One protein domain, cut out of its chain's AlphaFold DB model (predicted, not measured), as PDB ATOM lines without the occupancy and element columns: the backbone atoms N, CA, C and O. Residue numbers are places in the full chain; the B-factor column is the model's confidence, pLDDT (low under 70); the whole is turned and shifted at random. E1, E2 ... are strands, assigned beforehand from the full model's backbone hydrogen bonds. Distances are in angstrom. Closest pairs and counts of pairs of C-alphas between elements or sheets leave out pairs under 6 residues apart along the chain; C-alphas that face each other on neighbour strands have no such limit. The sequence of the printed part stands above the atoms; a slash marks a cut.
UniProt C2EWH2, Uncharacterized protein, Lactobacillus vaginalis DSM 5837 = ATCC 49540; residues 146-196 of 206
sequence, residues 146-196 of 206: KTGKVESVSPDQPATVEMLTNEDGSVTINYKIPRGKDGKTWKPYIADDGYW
ATOM      1  N   LYS A 146     -18.010  43.028   3.551       77.25
ATOM      2  CA  LYS A 146     -19.262  42.352   3.203       77.25
ATOM      3  C   LYS A 146     -18.929  41.037   2.502       77.25
ATOM      4  O   LYS A 146     -18.027  40.973   1.663       77.25
ATOM      5  N   THR A 147     -19.666  39.979   2.831       73.88
ATOM      6  CA  THR A 147     -19.591  38.716   2.089       73.88
ATOM      7  C   THR A 147     -20.196  38.922   0.702       73.88
ATOM      8  O   THR A 147     -21.362  39.304   0.594       73.88
ATOM      9  N   GLY A 148     -19.409  38.700  -0.348       80.38
ATOM     10  CA  GLY A 148     -19.866  38.736  -1.732       80.38
ATOM     11  C   GLY A 148     -20.457  37.408  -2.200       80.38
ATOM     12  O   GLY A 148     -20.716  36.495  -1.412       80.38
ATOM     13  N   LYS A 149     -20.666  37.284  -3.512       83.19
ATOM     14  CA  LYS A 149     -21.149  36.050  -4.140       83.19
ATOM     15  C   LYS A 149     -20.072  34.964  -4.044       83.19
ATOM     16  O   LYS A 149     -18.912  35.193  -4.388       83.19
ATOM     17  N   VAL A 150     -20.485  33.767  -3.631       83.38
ATOM     18  CA  VAL A 150     -19.699  32.539  -3.792       83.38
ATOM     19  C   VAL A 150     -20.206  31.827  -5.040       83.38
ATOM     20  O   VAL A 150     -21.373  31.445  -5.121       83.38
ATOM     21  N   GLU A 151     -19.344  31.684  -6.037       81.38
ATOM     22  CA  GLU A 151     -19.651  31.030  -7.302       81.38
ATOM     23  C   GLU A 151     -18.855  29.736  -7.440       81.38
ATOM     24  O   GLU A 151     -17.651  29.685  -7.193       81.38
ATOM     25  N   SER A 152     -19.543  28.675  -7.845       79.19
ATOM     26  CA  SER A 152     -18.924  27.379  -8.068       79.19
ATOM     27  C   SER A 152     -18.569  27.216  -9.544       79.19
ATOM     28  O   SER A 152     -19.466  27.243 -10.390       79.19
ATOM     29  N   VAL A 153     -17.279  27.045  -9.839       80.12
ATOM     30  CA  VAL A 153     -16.724  27.000 -11.204       80.12
ATOM     31  C   VAL A 153     -16.252  25.595 -11.601       80.12
ATOM     32  O   VAL A 153     -16.296  24.668 -10.791       80.12
ATOM     33  N   SER A 154     -15.849  25.397 -12.861       78.88
ATOM     34  CA  SER A 154     -15.412  24.077 -13.336       78.88
ATOM     35  C   SER A 154     -14.120  23.607 -12.642       78.88
ATOM     36  O   SER A 154     -13.332  24.444 -12.202       78.88
ATOM     37  N   PRO A 155     -13.868  22.285 -12.555       78.38
ATOM     38  CA  PRO A 155     -12.711  21.739 -11.831       78.38
ATOM     39  C   PRO A 155     -11.342  22.182 -12.353       78.38
ATOM     40  O   PRO A 155     -10.362  22.163 -11.612       78.38
ATOM     41  N   ASP A 156     -11.273  22.557 -13.630       82.25
ATOM     42  CA  ASP A 156     -10.032  22.965 -14.290       82.25
ATOM     43  C   ASP A 156      -9.795  24.484 -14.230       82.25
ATOM     44  O   ASP A 156      -8.743  24.965 -14.653       82.25
ATOM     45  N   GLN A 157     -10.753  25.258 -13.708       80.06
ATOM     46  CA  GLN A 157     -10.558  26.682 -13.442       80.06
ATOM     47  C   GLN A 157      -9.876  26.872 -12.078       80.06
ATOM     48  O   GLN A 157     -10.183  26.142 -11.141       80.06
ATOM     49  N   PRO A 158      -8.945  27.831 -11.928       78.12
ATOM     50  CA  PRO A 158      -8.312  28.110 -10.643       78.12
ATOM     51  C   PRO A 158      -9.286  28.798  -9.677       78.12
ATOM     52  O   PRO A 158     -10.187  29.526 -10.094       78.12
ATOM     53  N   ALA A 159      -9.072  28.609  -8.373       81.19
ATOM     54  CA  ALA A 159      -9.777  29.387  -7.359       81.19
ATOM     55  C   ALA A 159      -9.341  30.855  -7.421       81.19
ATOM     56  O   ALA A 159      -8.148  31.148  -7.516       81.19
ATOM     57  N   THR A 160     -10.295  31.783  -7.345       87.00
ATOM     58  CA  THR A 160      -9.997  33.222  -7.368       87.00
ATOM     59  C   THR A 160     -10.780  33.972  -6.305       87.00
ATOM     60  O   THR A 160     -11.940  33.652  -6.034       87.00
ATOM     61  N   VAL A 161     -10.157  35.016  -5.768       88.50
ATOM     62  CA  VAL A 161     -10.780  35.992  -4.872       88.50
ATOM     63  C   VAL A 161     -10.794  37.341  -5.576       88.50
ATOM     64  O   VAL A 161      -9.773  37.762  -6.117       88.50
ATOM     65  N   GLU A 162     -11.937  38.015  -5.560       90.25
ATOM     66  CA  GLU A 162     -12.086  39.370  -6.090       90.25
ATOM     67  C   GLU A 162     -12.566  40.304  -4.980       90.25
ATOM     68  O   GLU A 162     -13.568  40.027  -4.315       90.25
ATOM     69  N   MET A 163     -11.839  41.404  -4.776       88.44
ATOM     70  CA  MET A 163     -12.186  42.444  -3.809       88.44
ATOM     71  C   MET A 163     -12.703  43.673  -4.549       88.44
ATOM     72  O   MET A 163     -11.990  44.253  -5.367       88.44
ATOM     73  N   LEU A 164     -13.928  44.085  -4.240       86.69
ATOM     74  CA  LEU A 164     -14.558  45.272  -4.810       86.69
ATOM     75  C   LEU A 164     -14.736  46.316  -3.714       86.69
ATOM     76  O   LEU A 164     -15.377  46.045  -2.698       86.69
ATOM     77  N   THR A 165     -14.173  47.505  -3.922       84.12
ATOM     78  CA  THR A 165     -14.453  48.663  -3.062       84.12
ATOM     79  C   THR A 165     -15.741  49.310  -3.553       84.12
ATOM     80  O   THR A 165     -15.820  49.731  -4.706       84.12
ATOM     81  N   ASN A 166     -16.758  49.344  -2.700       80.38
ATOM     82  CA  ASN A 166     -18.058  49.923  -3.014       80.38
ATOM     83  C   ASN A 166     -18.033  51.448  -2.818       80.38
ATOM     84  O   ASN A 166     -17.194  51.978  -2.089       80.38
ATOM     85  N   GLU A 167     -18.999  52.153  -3.409       75.62
ATOM     86  CA  GLU A 167     -19.144  53.614  -3.270       75.62
ATOM     87  C   GLU A 167     -19.319  54.073  -1.809       75.62
ATOM     88  O   GLU A 167     -18.947  55.190  -1.464       75.62
ATOM     89  N   ASP A 168     -19.832  53.199  -0.931       74.38
ATOM     90  CA  ASP A 168     -20.005  53.444   0.511       74.38
ATOM     91  C   ASP A 168     -18.740  53.165   1.353       74.38
ATOM     92  O   ASP A 168     -18.805  53.166   2.584       74.38
ATOM     93  N   GLY A 169     -17.602  52.872   0.712       69.44
ATOM     94  CA  GLY A 169     -16.327  52.561   1.369       69.44
ATOM     95  C   GLY A 169     -16.226  51.147   1.956       69.44
ATOM     96  O   GLY A 169     -15.199  50.793   2.535       69.44
ATOM     97  N   SER A 170     -17.259  50.307   1.815       79.88
ATOM     98  CA  SER A 170     -17.186  48.891   2.197       79.88
ATOM     99  C   SER A 170     -16.433  48.056   1.154       79.88
ATOM    100  O   SER A 170     -16.437  48.381  -0.033       79.88
ATOM    101  N   VAL A 171     -15.815  46.953   1.583       82.00
ATOM    102  CA  VAL A 171     -15.122  46.005   0.695       82.00
ATOM    103  C   VAL A 171     -15.945  44.725   0.590       82.00
ATOM    104  O   VAL A 171     -16.155  44.030   1.585       82.00
ATOM    105  N   THR A 172     -16.400  44.394  -0.614       88.44
ATOM    106  CA  THR A 172     -17.059  43.115  -0.905       88.44
ATOM    107  C   THR A 172     -16.021  42.095  -1.363       88.44
ATOM    108  O   THR A 172     -15.262  42.376  -2.289       88.44
ATOM    109  N   ILE A 173     -16.008  40.906  -0.755       89.38
ATOM    110  CA  ILE A 173     -15.121  39.800  -1.154       89.38
ATOM    111  C   ILE A 173     -15.942  38.716  -1.865       89.38
ATOM    112  O   ILE A 173     -16.756  38.046  -1.228       89.38
ATOM    113  N   ASN A 174     -15.724  38.535  -3.169       88.75
ATOM    114  CA  ASN A 174     -16.322  37.464  -3.970       88.75
ATOM    115  C   ASN A 174     -15.354  36.282  -4.103       88.75
ATOM    116  O   ASN A 174     -14.146  36.473  -4.262       88.75
ATOM    117  N   TYR A 175     -15.895  35.063  -4.110       85.62
ATOM    118  CA  TYR A 175     -15.117  33.830  -4.233       85.62
ATOM    119  C   TYR A 175     -15.573  33.029  -5.449       85.62
ATOM    120  O   TYR A 175     -16.765  32.766  -5.604       85.62
ATOM    121  N   LYS A 176     -14.623  32.575  -6.272       85.50
ATOM    122  CA  LYS A 176     -14.851  31.517  -7.263       85.50
ATOM    123  C   LYS A 176     -14.136  30.260  -6.804       85.50
ATOM    124  O   LYS A 176     -12.913  30.261  -6.665       85.50
ATOM    125  N   ILE A 177     -14.906  29.210  -6.542       83.25
ATOM    126  CA  ILE A 177     -14.420  27.956  -5.964       83.25
ATOM    127  C   ILE A 177     -14.612  26.831  -6.994       83.25
ATOM    128  O   ILE A 177     -15.754  26.558  -7.381       83.25
ATOM    129  N   PRO A 178     -13.532  26.184  -7.465       79.00
ATOM    130  CA  PRO A 178     -13.617  25.063  -8.399       79.00
ATOM    131  C   PRO A 178     -14.315  23.858  -7.769       79.00
ATOM    132  O   PRO A 178     -14.108  23.552  -6.594       79.00
ATOM    133  N   ARG A 179     -15.143  23.161  -8.551       73.56
ATOM    134  CA  ARG A 179     -15.747  21.881  -8.143       73.56
ATOM    135  C   ARG A 179     -14.714  20.755  -8.167       73.56
ATOM    136  O   ARG A 179     -13.726  20.829  -8.894       73.56
ATOM    137  N   GLY A 180     -14.966  19.683  -7.417       68.56
ATOM    138  CA  GLY A 180     -14.175  18.454  -7.529       68.56
ATOM    139  C   GLY A 180     -14.219  17.888  -8.956       68.56
ATOM    140  O   GLY A 180     -15.252  17.960  -9.624       68.56
ATOM    141  N   LYS A 181     -13.098  17.324  -9.438       64.62
ATOM    142  CA  LYS A 181     -12.978  16.707 -10.783       64.62
ATOM    143  C   LYS A 181     -13.963  15.560 -11.033       64.62
ATOM    144  O   LYS A 181     -14.192  15.178 -12.172       64.62
ATOM    145  N   ASP A 182     -14.535  15.028  -9.967       67.69
ATOM    146  CA  ASP A 182     -15.525  13.961  -9.927       67.69
ATOM    147  C   ASP A 182     -16.979  14.462 -10.039       67.69
ATOM    148  O   ASP A 182     -17.905  13.654 -10.009       67.69
ATOM    149  N   GLY A 183     -17.202  15.777 -10.166       60.59
ATOM    150  CA  GLY A 183     -18.541  16.374 -10.222       60.59
ATOM    151  C   GLY A 183     -19.283  16.354  -8.882       60.59
ATOM    152  O   GLY A 183     -20.449  16.750  -8.829       60.59
ATOM    153  N   LYS A 184     -18.623  15.917  -7.805       64.38
ATOM    154  CA  LYS A 184     -19.213  15.807  -6.474       64.38
ATOM    155  C   LYS A 184     -19.234  17.169  -5.788       64.38
ATOM    156  O   LYS A 184     -18.286  17.954  -5.871       64.38
ATOM    157  N   THR A 185     -20.341  17.452  -5.112       60.41
ATOM    158  CA  THR A 185     -20.491  18.652  -4.285       60.41
ATOM    159  C   THR A 185     -19.918  18.348  -2.908       60.41
ATOM    160  O   THR A 185     -20.152  17.272  -2.373       60.41
ATOM    161  N   TRP A 186     -19.158  19.272  -2.327       69.00
ATOM    162  CA  TRP A 186     -18.575  19.110  -0.998       69.00
ATOM    163  C   TRP A 186     -19.098  20.227  -0.098       69.00
ATOM    164  O   TRP A 186     -19.081  21.394  -0.492       69.00
ATOM    165  N   LYS A 187     -19.593  19.878   1.093       68.75
ATOM    166  CA  LYS A 187     -20.141  20.833   2.062       68.75
ATOM    167  C   LYS A 187     -19.205  20.970   3.264       68.75
ATOM    168  O   LYS A 187     -18.741  19.952   3.793       68.75
ATOM    169  N   PRO A 188     -18.928  22.205   3.713       73.50
ATOM    170  CA  PRO A 188     -18.185  22.418   4.941       73.50
ATOM    171  C   PRO A 188     -19.063  22.080   6.161       73.50
ATOM    172  O   PRO A 188     -20.275  22.298   6.141       73.50
ATOM    173  N   TYR A 189     -18.460  21.542   7.219       76.06
ATOM    174  CA  TYR A 189     -19.110  21.257   8.503       76.06
ATOM    175  C   TYR A 189     -18.118  21.430   9.663       76.06
ATOM    176  O   TYR A 189     -16.907  21.395   9.451       76.06
ATOM    177  N   ILE A 190     -18.626  21.616  10.883       76.06
ATOM    178  CA  ILE A 190     -17.809  21.595  12.105       76.06
ATOM    179  C   ILE A 190     -17.796  20.155  12.620       76.06
ATOM    180  O   ILE A 190     -18.867  19.585  12.837       76.06
ATOM    181  N   ALA A 191     -16.614  19.555  12.750       78.62
ATOM    182  CA  ALA A 191     -16.480  18.199  13.279       78.62
ATOM    183  C   ALA A 191     -16.425  18.196  14.815       78.62
ATOM    184  O   ALA A 191     -16.344  19.248  15.450       78.62
ATOM    185  N   ASP A 192     -16.445  17.005  15.412       85.19
ATOM    186  CA  ASP A 192     -16.438  16.823  16.872       85.19
ATOM    187  C   ASP A 192     -15.164  17.364  17.546       85.19
ATOM    188  O   ASP A 192     -15.142  17.597  18.752       85.19
ATOM    189  N   ASP A 193     -14.103  17.594  16.768       88.00
ATOM    190  CA  ASP A 193     -12.870  18.245  17.214       88.00
ATOM    191  C   ASP A 193     -12.971  19.782  17.282       88.00
ATOM    192  O   ASP A 193     -12.028  20.444  17.716       88.00
ATOM    193  N   GLY A 194     -14.106  20.355  16.872       80.12
ATOM    194  CA  GLY A 194     -14.373  21.792  16.873       80.12
ATOM    195  C   GLY A 194     -13.759  22.562  15.700       80.12
ATOM    196  O   GLY A 194     -13.903  23.785  15.650       80.12
ATOM    197  N   TYR A 195     -13.102  21.888  14.751       77.75
ATOM    198  CA  TYR A 195     -12.515  22.519  13.567       77.75
ATOM    199  C   TYR A 195     -13.435  22.410  12.345       77.75
ATOM    200  O   TYR A 195     -14.382  21.622  12.302       77.75
ATOM    201  N   TRP A 196     -13.165  23.236  11.331       73.88
ATOM    202  CA  TRP A 196     -13.850  23.167  10.040       73.88
ATOM    203  C   TRP A 196     -13.283  22.026   9.195       73.88
ATOM    204  O   TRP A 196     -12.086  21.986   8.918       73.88
TER     205      TRP A 196
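AT A GLANCE: This is residues 146 to 196 of the 206 residues of an uncharacterized protein of Lactobacillus vaginalis DSM 5837 = ATCC 49540 (UniProt C2EWH2). A narrow sheet of three strands, E1, E3 and E2 side by side with no named element over either face, makes one limb of an open V or L; the chain leaves it after E3 and turns through residues 179 to 185 into a second limb, in which E4 leads to a tail. Residues 189 to 195 stand free and stick out from the rest. The printed part has 51 residues with four named strands, E1, E2, E3 and E4 along the chain, and no named helix; the class is all strand. The sheet is mixed, in the order E1, E3, E2. The whole is only just loose, close to extended, with a radius of gyration of the C-alphas of 14.3 A, and its outline is flat, spanning 39 by 31 by 12 A.

IN THESE COORDINATES: Find C-alpha 146 at (-19.262, 42.352, 3.203); from there strand E1 runs through residues 146 to 153, 21.2 A from first to last C-alpha. After a short link of 6 residues, E2 takes residues 160 to 165, 16.6 A long. A tight link of 5 residues leads to C-alpha 171 at (-15.122, 46.005, 0.695), where E3 begins; it holds residues 171 to 178 and is 22.9 A long. After a short link of 7 residues comes E4, residues 186 to 190, 13.4 A long, ending at C-alpha 190 at (-17.809, 21.595, 12.105).

HOW THE PARTS SIT: Look first at E3, the inner strand of the sheet, with E1 and E2 as edge strands. E1 and E3 are parallel, with 18 degrees between their directions; the C-alphas of Gly 148 and Asn 174 face each other at 4.4 A. Between these two strands, N 151 and O 175 are 2.8 A apart and N 177 and O 151 are 2.9 A apart, both within hydrogen-bond range. E2 and E3 form a hairpin, antiparallel at 164 degrees; the C-alphas of Thr 165 and Val 171 face each other at 4.7 A. Here N 172 and O 164, 2.8 A apart, and N 164 and O 172, 2.9 A apart, are within hydrogen-bond range. E4 pairs with no named strand, and it is apart from E1, E2 and E3.

THE WHOLE: The two C-alphas farthest apart are those of Glu 167 and Asp 192, at 42.0 A. The C-alphas of Lys 146 and Trp 196, the first and last printed residues, are 21.1 A apart. The printed part has no cut, and no link between its named strands is long. In the B-factor column the mean pLDDT of the printed part is 78.6; look for values under 70 at residue 169 and at residues 180 to 187, of which 186 and 187 belong to E4.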